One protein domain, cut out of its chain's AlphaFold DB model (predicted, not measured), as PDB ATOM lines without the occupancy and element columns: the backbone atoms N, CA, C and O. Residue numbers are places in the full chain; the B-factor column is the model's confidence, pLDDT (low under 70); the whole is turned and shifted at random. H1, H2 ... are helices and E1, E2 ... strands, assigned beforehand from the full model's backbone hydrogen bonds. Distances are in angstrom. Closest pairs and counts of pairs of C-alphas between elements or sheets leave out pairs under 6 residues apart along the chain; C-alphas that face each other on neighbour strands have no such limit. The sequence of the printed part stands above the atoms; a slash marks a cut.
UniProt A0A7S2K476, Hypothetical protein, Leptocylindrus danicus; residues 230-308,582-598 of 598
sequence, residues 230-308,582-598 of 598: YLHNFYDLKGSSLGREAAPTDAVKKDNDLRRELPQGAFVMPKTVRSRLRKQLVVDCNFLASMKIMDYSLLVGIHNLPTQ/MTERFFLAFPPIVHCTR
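Overview. This is residues 230 to 308 and 582 to 598 of the 598 residues of the protein "Hypothetical protein" of Leptocylindrus danicus (UniProt A0A7S2K476). A small sheet, E1, E2 and E3, has short helix H1 near edge strand E1 and long helix H2 set off from it. The 96 printed residues run E1 H1 H2 E2 E3; the sheet, order E1 E2 E3, is mixed. The class is mixed, helices and strands, with 41 residues in named elements, under half. The whole is only just compact, close to loose: radius of gyration of the C-alphas 14.6 A, spans 47 by 36 by 24 A.

Along the chain. E2, residues 297 to 302, spans 16.0 A; E1, 233 to 237, 12.7 A, from (138.964, 172.093, 180.978); E3, 587 to 589, 6.1 A, to (126.564, 178.953, 185.189). H1 is 255 to 261, 10.2 A; H2 is 271 to 290, 28.5 A.

Arrangement. E1 and E2 are antiparallel (N 235 to O 300, 2.8 A). E2 and E3 are parallel (N 588 to O 297, 2.9 A). H1 only grazes the sheet; its closest C-alphas to E1 are Asp 255 and Leu 237, 5.4 A. H2 is only just not on the sheet, with 4 pairs of C-alphas within 10 A. In H1 and H2 every O i to N i+4 pair is within hydrogen-bond range.

Size, cuts and confidence. Residues 309 to 581 are not printed; C-alphas 308 and 582 are 45.6 A apart. The link E1 to H1 is long. Residues 307 to 308 and 582 to 598 have pLDDT under 70.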
ATOM      1  N   TYR A 230     142.564 179.062 187.896       86.62
ATOM      2  CA  TYR A 230     142.935 178.684 186.529       86.62
ATOM      3  C   TYR A 230     142.105 177.487 186.032       86.62
ATOM      4  O   TYR A 230     142.205 176.380 186.571       86.62
ATOM      5  N   LEU A 231     141.286 177.696 185.003       89.12
ATOM      6  CA  LEU A 231     140.429 176.657 184.430       89.12
ATOM      7  C   LEU A 231     141.192 175.839 183.376       89.12
ATOM      8  O   LEU A 231     141.728 176.379 182.413       89.12
ATOM      9  N   HIS A 232     141.239 174.525 183.592       88.75
ATOM     10  CA  HIS A 232     142.016 173.554 182.819       88.75
ATOM     11  C   HIS A 232     141.194 172.897 181.700       88.75
ATOM     12  O   HIS A 232     141.722 172.603 180.634       88.75
ATOM     13  N   ASN A 233     139.905 172.650 181.950       90.00
ATOM     14  CA  ASN A 233     138.964 172.093 180.978       90.00
ATOM     15  C   ASN A 233     137.663 172.901 180.988       90.00
ATOM     16  O   ASN A 233     137.217 173.345 182.048       90.00
ATOM     17  N   PHE A 234     137.039 173.026 179.818       92.38
ATOM     18  CA  PHE A 234     135.780 173.735 179.606       92.38
ATOM     19  C   PHE A 234     134.808 172.825 178.855       92.38
ATOM     20  O   PHE A 234     135.185 172.243 177.839       92.38
ATOM     21  N   TYR A 235     133.562 172.744 179.321       92.69
ATOM     22  CA  TYR A 235     132.502 171.961 178.689       92.69
ATOM     23  C   TYR A 235     131.250 172.806 178.438       92.69
ATOM     24  O   TYR A 235     130.805 173.548 179.315       92.69
ATOM     25  N   ASP A 236     130.662 172.644 177.253       93.31
ATOM     26  CA  ASP A 236     129.290 173.028 176.909       93.31
ATOM     27  C   ASP A 236     128.450 171.745 176.965       93.31
ATOM     28  O   ASP A 236     128.711 170.823 176.195       93.31
ATOM     29  N   LEU A 237     127.476 171.651 177.875       94.62
ATOM     30  CA  LEU A 237     126.674 170.438 178.097       94.62
ATOM     31  C   LEU A 237     125.180 170.691 177.857       94.62
ATOM     32  O   LEU A 237     124.644 171.720 178.268       94.62
ATOM     33  N   LYS A 238     124.501 169.731 177.220       94.50
ATOM     34  CA  LYS A 238     123.059 169.757 176.901       94.50
ATOM     35  C   LYS A 238     122.296 168.489 177.297       94.50
ATOM     36  O   LYS A 238     121.072 168.491 177.242       94.50
ATOM     37  N   GLY A 239     122.984 167.405 177.654       91.81
ATOM     38  CA  GLY A 239     122.387 166.090 177.916       91.81
ATOM     39  C   GLY A 239     122.023 165.285 176.659       91.81
ATOM     40  O   GLY A 239     121.617 164.132 176.775       91.81
ATOM     41  N   SER A 240     122.184 165.850 175.457       92.62
ATOM     42  CA  SER A 240     121.972 165.157 174.180       92.62
ATOM     43  C   SER A 240     123.260 164.505 173.645       92.62
ATOM     44  O   SER A 240     124.348 164.693 174.188       92.62
ATOM     45  N   SER A 241     123.151 163.693 172.590       91.88
ATOM     46  CA  SER A 241     124.286 163.011 171.932       91.88
ATOM     47  C   SER A 241     124.564 163.502 170.507       91.88
ATOM     48  O   SER A 241     125.719 163.616 170.098       91.88
ATOM     49  N   LEU A 242     123.517 163.813 169.736       92.88
ATOM     50  CA  LEU A 242     123.642 164.191 168.329       92.88
ATOM     51  C   LEU A 242     124.320 165.563 168.173       92.88
ATOM     52  O   LEU A 242     123.812 166.574 168.655       92.88
ATOM     53  N   GLY A 243     125.466 165.598 167.487       89.06
ATOM     54  CA  GLY A 243     126.252 166.824 167.285       89.06
ATOM     55  C   GLY A 243     126.951 167.348 168.548       89.06
ATOM     56  O   GLY A 243     127.352 168.512 168.592       89.06
ATOM     57  N   ARG A 244     127.087 166.516 169.590       94.44
ATOM     58  CA  ARG A 244     127.674 166.883 170.891       94.44
ATOM     59  C   ARG A 244     129.111 166.381 171.056       94.44
ATOM     60  O   ARG A 244     129.497 165.918 172.124       94.44
ATOM     61  N   GLU A 245     129.892 166.555 169.991       93.38
ATOM     62  CA  GLU A 245     131.344 166.329 169.921       93.38
ATOM     63  C   GLU A 245     132.053 167.622 169.520       93.38
ATOM     64  O   GLU A 245     131.594 168.358 168.638       93.38
ATOM     65  N   ALA A 246     133.134 167.946 170.218       90.44
ATOM     66  CA  ALA A 246     134.061 169.013 169.876       90.44
ATOM     67  C   ALA A 246     134.894 168.646 168.637       90.44
ATOM     68  O   ALA A 246     135.261 167.489 168.441       90.44
ATOM     69  N   ALA A 247     135.210 169.630 167.792       89.38
ATOM     70  CA  ALA A 247     136.266 169.435 166.801       89.38
ATOM     71  C   ALA A 247     137.627 169.317 167.523       89.38
ATOM     72  O   ALA A 247     137.791 169.936 168.573       89.38
ATOM     73  N   PRO A 248     138.647 168.633 166.967       84.69
ATOM     74  CA  PRO A 248     139.981 168.555 167.587       84.69
ATOM     75  C   PRO A 248     140.664 169.915 167.841       84.69
ATOM     76  O   PRO A 248     141.641 169.994 168.578       84.69
ATOM     77  N   THR A 249     140.156 170.986 167.225       85.81
ATOM     78  CA  THR A 249     140.585 172.383 167.399       85.81
ATOM     79  C   THR A 249     139.735 173.186 168.395       85.81
ATOM     80  O   THR A 249     140.091 174.321 168.712       85.81
ATOM     81  N   ASP A 250     138.591 172.664 168.850       85.06
ATOM     82  CA  ASP A 250     137.684 173.355 169.772       85.06
ATOM     83  C   ASP A 250     138.230 173.268 171.210       85.06
ATOM     84  O   ASP A 250     138.282 172.197 171.808       85.06
ATOM     85  N   ALA A 251     138.549 174.410 171.826       85.81
ATOM     86  CA  ALA A 251     138.977 174.467 173.232       85.81
ATOM     87  C   ALA A 251     137.842 174.206 174.257       85.81
ATOM     88  O   ALA A 251     138.083 174.226 175.463       85.81
ATOM     89  N   VAL A 252     136.602 173.995 173.791       89.56
ATOM     90  CA  VAL A 252     135.419 173.724 174.621       89.56
ATOM     91  C   VAL A 252     134.805 172.390 174.201       89.56
ATOM     92  O   VAL A 252     134.267 172.255 173.099       89.56
ATOM     93  N   LYS A 253     134.882 171.421 175.111       93.25
ATOM     94  CA  LYS A 253     134.417 170.038 174.966       93.25
ATOM     95  C   LYS A 253     132.893 169.939 175.093       93.25
ATOM     96  O   LYS A 253     132.245 170.865 175.586       93.25
ATOM     97  N   LYS A 254     132.302 168.829 174.642       95.12
ATOM     98  CA  LYS A 254     130.843 168.606 174.643       95.12
ATOM     99  C   LYS A 254     130.476 167.271 175.315       95.12
ATOM    100  O   LYS A 254     131.333 166.576 175.858       95.12
ATOM    101  N   ASP A 255     129.187 166.930 175.340       94.44
ATOM    102  CA  ASP A 255     128.626 165.813 176.119       94.44
ATOM    103  C   ASP A 255     129.180 164.424 175.759       94.44
ATOM    104  O   ASP A 255     129.216 163.537 176.612       94.44
ATOM    105  N   ASN A 256     129.594 164.191 174.510       94.69
ATOM    106  CA  ASN A 256     130.208 162.919 174.114       94.69
ATOM    107  C   ASN A 256     131.681 162.871 174.534       94.69
ATOM    108  O   ASN A 256     132.167 161.817 174.926       94.69
ATOM    109  N   ASP A 257     132.370 164.013 174.511       93.62
ATOM    110  CA  ASP A 257     133.772 164.116 174.920       93.62
ATOM    111  C   ASP A 257     133.903 163.919 176.432       93.62
ATOM    112  O   ASP A 257     134.706 163.106 176.874       93.62
ATOM    113  N   LEU A 258     133.017 164.544 177.219       92.19
ATOM    114  CA  LEU A 258     132.921 164.316 178.665       92.19
ATOM    115  C   LEU A 258     132.720 162.829 178.998       92.19
ATOM    116  O   LEU A 258     133.379 162.313 179.895       92.19
ATOM    117  N   ARG A 259     131.840 162.136 178.259       90.50
ATOM    118  CA  ARG A 259     131.570 160.694 178.429       90.50
ATOM    119  C   ARG A 259     132.713 159.781 177.974       90.50
ATOM    120  O   ARG A 259     132.748 158.631 178.392       90.50
ATOM    121  N   ARG A 260     133.600 160.267 177.101       91.50
ATOM    122  CA  ARG A 260     134.740 159.516 176.551       91.50
ATOM    123  C   ARG A 260     136.007 159.700 177.388       91.50
ATOM    124  O   ARG A 260     136.802 158.777 177.497       91.50
ATOM    125  N   GLU A 261     136.202 160.894 177.945       89.00
ATOM    126  CA  GLU A 261     137.412 161.272 178.683       89.00
ATOM    127  C   GLU A 261     137.330 161.019 180.193       89.00
ATOM    128  O   GLU A 261     138.358 160.753 180.814       89.00
ATOM    129  N   LEU A 262     136.145 161.149 180.802       86.19
ATOM    130  CA  LEU A 262     135.983 161.067 182.254       86.19
ATOM    131  C   LEU A 262     135.238 159.786 182.660       86.19
ATOM    132  O   LEU A 262     134.157 159.520 182.129       86.19
ATOM    133  N   PRO A 263     135.759 159.005 183.628       85.31
ATOM    134  CA  PRO A 263     135.085 157.803 184.103       85.31
ATOM    135  C   PRO A 263     133.775 158.136 184.827       85.31
ATOM    136  O   PRO A 263     133.588 159.226 185.383       85.31
ATOM    137  N   GLN A 264     132.866 157.162 184.877       80.50
ATOM    138  CA  GLN A 264     131.633 157.283 185.648       80.50
ATOM    139  C   GLN A 264     131.961 157.577 187.120       80.50
ATOM    140  O   GLN A 264     132.752 156.884 187.751       80.50
ATOM    141  N   GLY A 265     131.365 158.644 187.660       79.88
ATOM    142  CA  GLY A 265     131.636 159.106 189.024       79.88
ATOM    143  C   GLY A 265     132.766 160.134 189.175       79.88
ATOM    144  O   GLY A 265     132.933 160.626 190.286       79.88
ATOM    145  N   ALA A 266     133.469 160.542 188.106       81.94
ATOM    146  CA  ALA A 266     134.562 161.531 188.174       81.94
ATOM    147  C   ALA A 266     134.206 162.841 188.918       81.94
ATOM    148  O   ALA A 266     135.050 163.434 189.588       81.94
ATOM    149  N   PHE A 267     132.943 163.280 188.855       84.62
ATOM    150  CA  PHE A 267     132.432 164.422 189.620       84.62
ATOM    151  C   PHE A 267     131.840 163.987 190.971       84.62
ATOM    152  O   PHE A 267     130.619 163.961 191.162       84.62
ATOM    153  N   VAL A 268     132.708 163.674 191.934       86.62
ATOM    154  CA  VAL A 268     132.302 163.454 193.333       86.62
ATOM    155  C   VAL A 268     132.057 164.801 194.023       86.62
ATOM    156  O   VAL A 268     132.876 165.712 193.950       86.62
ATOM    157  N   MET A 269     130.928 164.930 194.727       87.19
ATOM    158  CA  MET A 269     130.592 166.107 195.540       87.19
ATOM    159  C   MET A 269     129.946 165.670 196.866       87.19
ATOM    160  O   MET A 269     129.193 164.689 196.868       87.19
ATOM    161  N   PRO A 270     130.136 166.407 197.980       92.88
ATOM    162  CA  PRO A 270     129.433 166.147 199.235       92.88
ATOM    163  C   PRO A 270     127.911 166.117 199.045       92.88
ATOM    164  O   PRO A 270     127.352 166.948 198.321       92.88
ATOM    165  N   LYS A 271     127.219 165.194 199.733       92.81
ATOM    166  CA  LYS A 271     125.761 164.974 199.594       92.81
ATOM    167  C   LYS A 271     124.946 166.274 199.734       92.81
ATOM    168  O   LYS A 271     124.000 166.495 198.981       92.81
ATOM    169  N   THR A 272     125.351 167.166 200.640       93.81
ATOM    170  CA  THR A 272     124.743 168.490 200.867       93.81
ATOM    171  C   THR A 272     124.898 169.438 199.672       93.81
ATOM    172  O   THR A 272     123.923 170.072 199.263       93.81
ATOM    173  N   VAL A 273     126.090 169.507 199.072       92.44
ATOM    174  CA  VAL A 273     126.385 170.335 197.888       92.44
ATOM    175  C   VAL A 273     125.646 169.791 196.665       92.44
ATOM    176  O   VAL A 273     124.934 170.546 196.004       92.44
ATOM    177  N   ARG A 274     125.710 168.472 196.422       92.38
ATOM    178  CA  ARG A 274     124.977 167.792 195.338       92.38
ATOM    179  C   ARG A 274     123.461 168.003 195.446       92.38
ATOM    180  O   ARG A 274     122.807 168.255 194.436       92.38
ATOM    181  N   SER A 275     122.906 167.952 196.660       94.56
ATOM    182  CA  SER A 275     121.480 168.204 196.915       94.56
ATOM    183  C   SER A 275     121.089 169.663 196.641       94.56
ATOM    184  O   SER A 275     120.130 169.905 195.907       94.56
ATOM    185  N   ARG A 276     121.861 170.644 197.140       94.62
ATOM    186  CA  ARG A 276     121.649 172.077 196.839       94.62
ATOM    187  C   ARG A 276     121.698 172.356 195.333       94.62
ATOM    188  O   ARG A 276     120.804 173.019 194.816       94.62
ATOM    189  N   LEU A 277     122.697 171.807 194.640       93.56
ATOM    190  CA  LEU A 277     122.865 171.937 193.194       93.56
ATOM    191  C   LEU A 277     121.675 171.352 192.419       93.56
ATOM    192  O   LEU A 277     121.090 172.049 191.594       93.56
ATOM    193  N   ARG A 278     121.274 170.102 192.707       94.75
ATOM    194  CA  ARG A 278     120.125 169.459 192.042       94.75
ATOM    195  C   ARG A 278     118.831 170.242 192.273       94.75
ATOM    196  O   ARG A 278     118.077 170.430 191.325       94.75
ATOM    197  N   LYS A 279     118.588 170.734 193.495       96.50
ATOM    198  CA  LYS A 279     117.413 171.570 193.804       96.50
ATOM    199  C   LYS A 279     117.403 172.864 192.981       96.50
ATOM    200  O   LYS A 279     116.383 173.172 192.375       96.50
ATOM    201  N   GLN A 280     118.530 173.575 192.895       97.19
ATOM    202  CA  GLN A 280     118.621 174.806 192.099       97.19
ATOM    203  C   GLN A 280     118.450 174.542 190.594       97.19
ATOM    204  O   GLN A 280     117.694 175.255 189.941       97.19
ATOM    205  N   LEU A 281     119.076 173.486 190.055       96.44
ATOM    206  CA  LEU A 281     118.930 173.089 188.648       96.44
ATOM    207  C   LEU A 281     117.479 172.751 188.280       96.44
ATOM    208  O   LEU A 281     117.023 173.162 187.219       96.44
ATOM    209  N   VAL A 282     116.737 172.047 189.143       97.31
ATOM    210  CA  VAL A 282     115.309 171.763 188.910       97.31
ATOM    211  C   VAL A 282     114.495 173.059 188.862       97.31
ATOM    212  O   VAL A 282     113.697 173.244 187.948       97.31
ATOM    213  N   VAL A 283     114.726 173.991 189.792       98.00
ATOM    214  CA  VAL A 283     114.004 175.275 189.825       98.00
ATOM    215  C   VAL A 283     114.345 176.156 188.613       98.00
ATOM    216  O   VAL A 283     113.445 176.744 188.013       98.00
ATOM    217  N   ASP A 284     115.612 176.199 188.195       98.00
ATOM    218  CA  ASP A 284     116.053 176.936 187.005       98.00
ATOM    219  C   ASP A 284     115.502 176.317 185.704       98.00
ATOM    220  O   ASP A 284     114.982 177.042 184.854       98.00
ATOM    221  N   CYS A 285     115.532 174.987 185.556       97.31
ATOM    222  CA  CYS A 285     114.941 174.294 184.405       97.31
ATOM    223  C   CYS A 285     113.417 174.470 184.335       97.31
ATOM    224  O   CYS A 285     112.892 174.724 183.252       97.31
ATOM    225  N   ASN A 286     112.706 174.409 185.466       97.88
ATOM    226  CA  ASN A 286     111.260 174.649 185.513       97.88
ATOM    227  C   ASN A 286     110.913 176.082 185.071       97.88
ATOM    228  O   ASN A 286     109.962 176.283 184.313       97.88
ATOM    229  N   PHE A 287     111.712 177.077 185.474       97.75
ATOM    230  CA  PHE A 287     111.575 178.447 184.976       97.75
ATOM    231  C   PHE A 287     111.795 178.531 183.455       97.75
ATOM    232  O   PHE A 287     110.923 179.049 182.751       97.75
ATOM    233  N   LEU A 288     112.897 177.981 182.931       96.94
ATOM    234  CA  LEU A 288     113.200 177.996 181.493       96.94
ATOM    235  C   LEU A 288     112.095 177.310 180.668       96.94
ATOM    236  O   LEU A 288     111.624 177.882 179.682       96.94
ATOM    237  N   ALA A 289     111.611 176.149 181.119       96.56
ATOM    238  CA  ALA A 289     110.503 175.426 180.500       96.56
ATOM    239  C   ALA A 289     109.193 176.238 180.517       96.56
ATOM    240  O   ALA A 289     108.528 176.344 179.485       96.56
ATOM    241  N   SER A 290     108.853 176.889 181.639       96.62
ATOM    242  CA  SER A 290     107.660 177.751 181.735       96.62
ATOM    243  C   SER A 290     107.700 178.933 180.752       96.62
ATOM    244  O   SER A 290     106.674 179.317 180.189       96.62
ATOM    245  N   MET A 291     108.897 179.464 180.479       96.25
ATOM    246  CA  MET A 291     109.142 180.528 179.498       96.25
ATOM    247  C   MET A 291     109.293 180.005 178.057       96.25
ATOM    248  O   MET A 291     109.541 180.796 177.145       96.25
ATOM    249  N   LYS A 292     109.127 178.690 177.833       94.12
ATOM    250  CA  LYS A 292     109.289 177.989 176.543       94.12
ATOM    251  C   LYS A 292     110.693 178.155 175.937       94.12
ATOM    252  O   LYS A 292     110.856 178.200 174.719       94.12
ATOM    253  N   ILE A 293     111.709 178.243 176.799       93.50
ATOM    254  CA  ILE A 293     113.125 178.314 176.430       93.50
ATOM    255  C   ILE A 293     113.686 176.892 176.334       93.50
ATOM    256  O   ILE A 293     113.497 176.074 177.230       93.50
ATOM    257  N   MET A 294     114.417 176.621 175.257       91.56
ATOM    258  CA  MET A 294     115.156 175.380 175.013       91.56
ATOM    259  C   MET A 294     116.524 175.717 174.402       91.56
ATOM    260  O   MET A 294     116.872 176.891 174.275       91.56
ATOM    261  N   ASP A 295     117.323 174.704 174.063       87.06
ATOM    262  CA  ASP A 295     118.662 174.862 173.472       87.06
ATOM    263  C   ASP A 295     119.674 175.690 174.293       87.06
ATOM    264  O   ASP A 295     120.721 176.107 173.780       87.06
ATOM    265  N   TYR A 296     119.402 175.852 175.588       93.44
ATOM    266  CA  TYR A 296     120.352 176.317 176.592       93.44
ATOM    267  C   TYR A 296     121.425 175.257 176.878       93.44
ATOM    268  O   TYR A 296     121.186 174.067 176.684       93.44
ATOM    269  N   SER A 297     122.598 175.694 177.345       92.81
ATOM    270  CA  SER A 297     123.697 174.807 177.753       92.81
ATOM    271  C   SER A 297     124.093 175.066 179.206       92.81
ATOM    272  O   SER A 297     124.139 176.215 179.651       92.81
ATOM    273  N   LEU A 298     124.440 174.005 179.931       94.88
ATOM    274  CA  LEU A 298     125.165 174.086 181.195       94.88
ATOM    275  C   LEU A 298     126.657 174.204 180.884       94.88
ATOM    276  O   LEU A 298     127.226 173.316 180.250       94.88
ATOM    277  N   LEU A 299     127.284 175.306 181.297       93.69
ATOM    278  CA  LEU A 299     128.726 175.479 181.156       93.69
ATOM    279  C   LEU A 299     129.441 175.001 182.417       93.69
ATOM    280  O   LEU A 299     129.082 175.391 183.529       93.69
ATOM    281  N   VAL A 300     130.484 174.195 182.232       92.44
ATOM    282  CA  VAL A 300     131.314 173.669 183.322       92.44
ATOM    283  C   VAL A 300     132.772 174.013 183.050       92.44
ATOM    284  O   VAL A 300     133.308 173.669 181.999       92.44
ATOM    285  N   GLY A 301     133.413 174.691 184.001       92.25
ATOM    286  CA  GLY A 301     134.857 174.912 184.023       92.25
ATOM    287  C   GLY A 301     135.476 174.091 185.150       92.25
ATOM    288  O   GLY A 301     134.974 174.130 186.271       92.25
ATOM    289  N   ILE A 302     136.549 173.353 184.867       90.12
ATOM    290  CA  ILE A 302     137.251 172.531 185.864       90.12
ATOM    291  C   ILE A 302     138.566 173.206 186.255       90.12
ATOM    292  O   ILE A 302     139.413 173.457 185.398       90.12
ATOM    293  N   HIS A 303     138.759 173.457 187.550       89.75
ATOM    294  CA  HIS A 303     140.058 173.802 188.126       89.75
ATOM    295  C   HIS A 303     140.642 172.572 188.825       89.75
ATOM    296  O   HIS A 303     140.114 172.141 189.847       89.75
ATOM    297  N   ASN A 304     141.735 172.028 188.291       87.69
ATOM    298  CA  ASN A 304     142.493 170.986 188.971       87.69
ATOM    299  C   ASN A 304     143.367 171.646 190.049       87.69
ATOM    300  O   ASN A 304     144.093 172.599 189.754       87.69
ATOM    301  N   LEU A 305     143.317 171.138 191.280       84.25
ATOM    302  CA  LEU A 305     144.232 171.563 192.339       84.25
ATOM    303  C   LEU A 305     145.587 170.840 192.192       84.25
ATOM    304  O   LEU A 305     145.601 169.665 191.818       84.25
ATOM    305  N   PRO A 306     146.728 171.495 192.482       80.19
ATOM    306  CA  PRO A 306     148.041 170.855 192.408       80.19
ATOM    307  C   PRO A 306     148.148 169.643 193.341       80.19
ATOM    308  O   PRO A 306     147.773 169.732 194.509       80.19
ATOM    309  N   THR A 307     148.740 168.540 192.871       65.12
ATOM    310  CA  THR A 307     148.832 167.262 193.609       65.12
ATOM    311  C   THR A 307     149.484 167.394 194.992       65.12
ATOM    312  O   THR A 307     149.123 166.672 195.914       65.12
ATOM    313  N   GLN A 308     150.386 168.363 195.174       52.78
ATOM    314  CA  GLN A 308     151.002 168.694 196.467       52.78
ATOM    315  C   GLN A 308     150.009 169.204 197.536       52.78
ATOM    316  O   GLN A 308     150.304 169.128 198.725       52.78
ATOM    317  N   MET A 582     113.870 180.947 171.345       34.75
ATOM    318  CA  MET A 582     115.172 181.611 171.412       34.75
ATOM    319  C   MET A 582     116.319 180.591 171.290       34.75
ATOM    320  O   MET A 582     117.037 180.312 172.250       34.75
ATOM    321  N   THR A 583     116.498 180.038 170.089       33.94
ATOM    322  CA  THR A 583     117.613 179.147 169.742       33.94
ATOM    323  C   THR A 583     118.929 179.922 169.600       33.94
ATOM    324  O   THR A 583     119.399 180.135 168.488       33.94
ATOM    325  N   GLU A 584     119.527 180.354 170.716       34.69
ATOM    326  CA  GLU A 584     120.979 180.221 170.946       34.69
ATOM    327  C   GLU A 584     121.421 180.714 172.336       34.69
ATOM    328  O   GLU A 584     121.486 181.918 172.613       34.69
ATOM    329  N   ARG A 585     121.857 179.753 173.162       40.56
ATOM    330  CA  ARG A 585     122.720 179.953 174.336       40.56
ATOM    331  C   ARG A 585     122.212 180.991 175.349       40.56
ATOM    332  O   ARG A 585     122.849 182.017 175.590       40.56
ATOM    333  N   PHE A 586     121.128 180.647 176.042       33.28
ATOM    334  CA  PHE A 586     121.128 180.893 177.487       33.28
ATOM    335  C   PHE A 586     122.148 179.939 178.119       33.28
ATOM    336  O   PHE A 586     122.196 178.759 177.761       33.28
ATOM    337  N   PHE A 587     122.957 180.446 179.043       36.34
ATOM    338  CA  PHE A 587     123.941 179.651 179.765       36.34
ATOM    339  C   PHE A 587     123.487 179.440 181.211       36.34
ATOM    340  O   PHE A 587     123.094 180.403 181.880       36.34
ATOM    341  N   LEU A 588     123.567 178.196 181.685       32.56
ATOM    342  CA  LEU A 588     123.552 177.870 183.109       32.56
ATOM    343  C   LEU A 588     125.005 177.850 183.617       32.56
ATOM    344  O   LEU A 588     125.886 177.296 182.955       32.56
ATOM    345  N   ALA A 589     125.251 178.492 184.756       31.27
ATOM    346  CA  ALA A 589     126.564 178.953 185.189       31.27
ATOM    347  C   ALA A 589     126.862 178.592 186.651       31.27
ATOM    348  O   ALA A 589     126.177 179.056 187.561       31.27
ATOM    349  N   PHE A 590     127.915 177.807 186.883       29.11
ATOM    350  CA  PHE A 590     128.408 177.518 188.231       29.11
ATOM    351  C   PHE A 590     129.224 178.693 188.800       29.11
ATOM    352  O   PHE A 590     130.099 179.201 188.099       29.11
ATOM    353  N   PRO A 591     129.047 179.081 190.079       27.38
ATOM    354  CA  PRO A 591     130.123 179.741 190.814       27.38
ATOM    355  C   PRO A 591     131.287 178.747 191.020       27.38
ATOM    356  O   PRO A 591     131.037 177.540 191.095       27.38
ATOM    357  N   PRO A 592     132.544 179.206 191.150       26.17
ATOM    358  CA  PRO A 592     133.679 178.313 191.367       26.17
ATOM    359  C   PRO A 592     133.529 177.535 192.683       26.17
ATOM    360  O   PRO A 592     133.481 178.119 193.764       26.17
ATOM    361  N   ILE A 593     133.473 176.204 192.587       29.28
ATOM    362  CA  ILE A 593     133.492 175.291 193.737       29.28
ATOM    363  C   ILE A 593     134.892 174.684 193.819       29.28
ATOM    364  O   ILE A 593     135.338 174.012 192.891       29.28
ATOM    365  N   VAL A 594     135.581 174.910 194.936       25.83
ATOM    366  CA  VAL A 594     136.888 174.303 195.205       25.83
ATOM    367  C   VAL A 594     136.681 172.853 195.649       25.83
ATOM    368  O   VAL A 594     136.171 172.606 196.740       25.83
ATOM    369  N   HIS A 595     137.099 171.891 194.825       30.66
ATOM    370  CA  HIS A 595     137.185 170.481 195.208       30.66
ATOM    371  C   HIS A 595     138.482 169.845 194.700       30.66
ATOM    372  O   HIS A 595     138.793 169.910 193.513       30.66
ATOM    373  N   CYS A 596     139.210 169.182 195.604       22.39
ATOM    374  CA  CYS A 596     140.224 168.196 195.240       22.39
ATOM    375  C   CYS A 596     139.515 166.932 194.747       22.39
ATOM    376  O   CYS A 596     138.908 166.215 195.543       22.39
ATOM    377  N   THR A 597     139.618 166.639 193.453       27.28
ATOM    378  CA  THR A 597     139.510 165.260 192.960       27.28
ATOM    379  C   THR A 597     140.817 164.520 193.251       27.28
ATOM    380  O   THR A 597     141.877 165.145 193.334       27.28
ATOM    381  N   ARG A 598     140.723 163.205 193.452       26.33
ATOM    382  CA  ARG A 598     141.856 162.322 193.762       26.33
ATOM    383  C   ARG A 598     142.372 161.632 192.503       26.33
ATOM    384  O   ARG A 598     141.546 161.471 191.579       26.33
TER     385      ARG A 598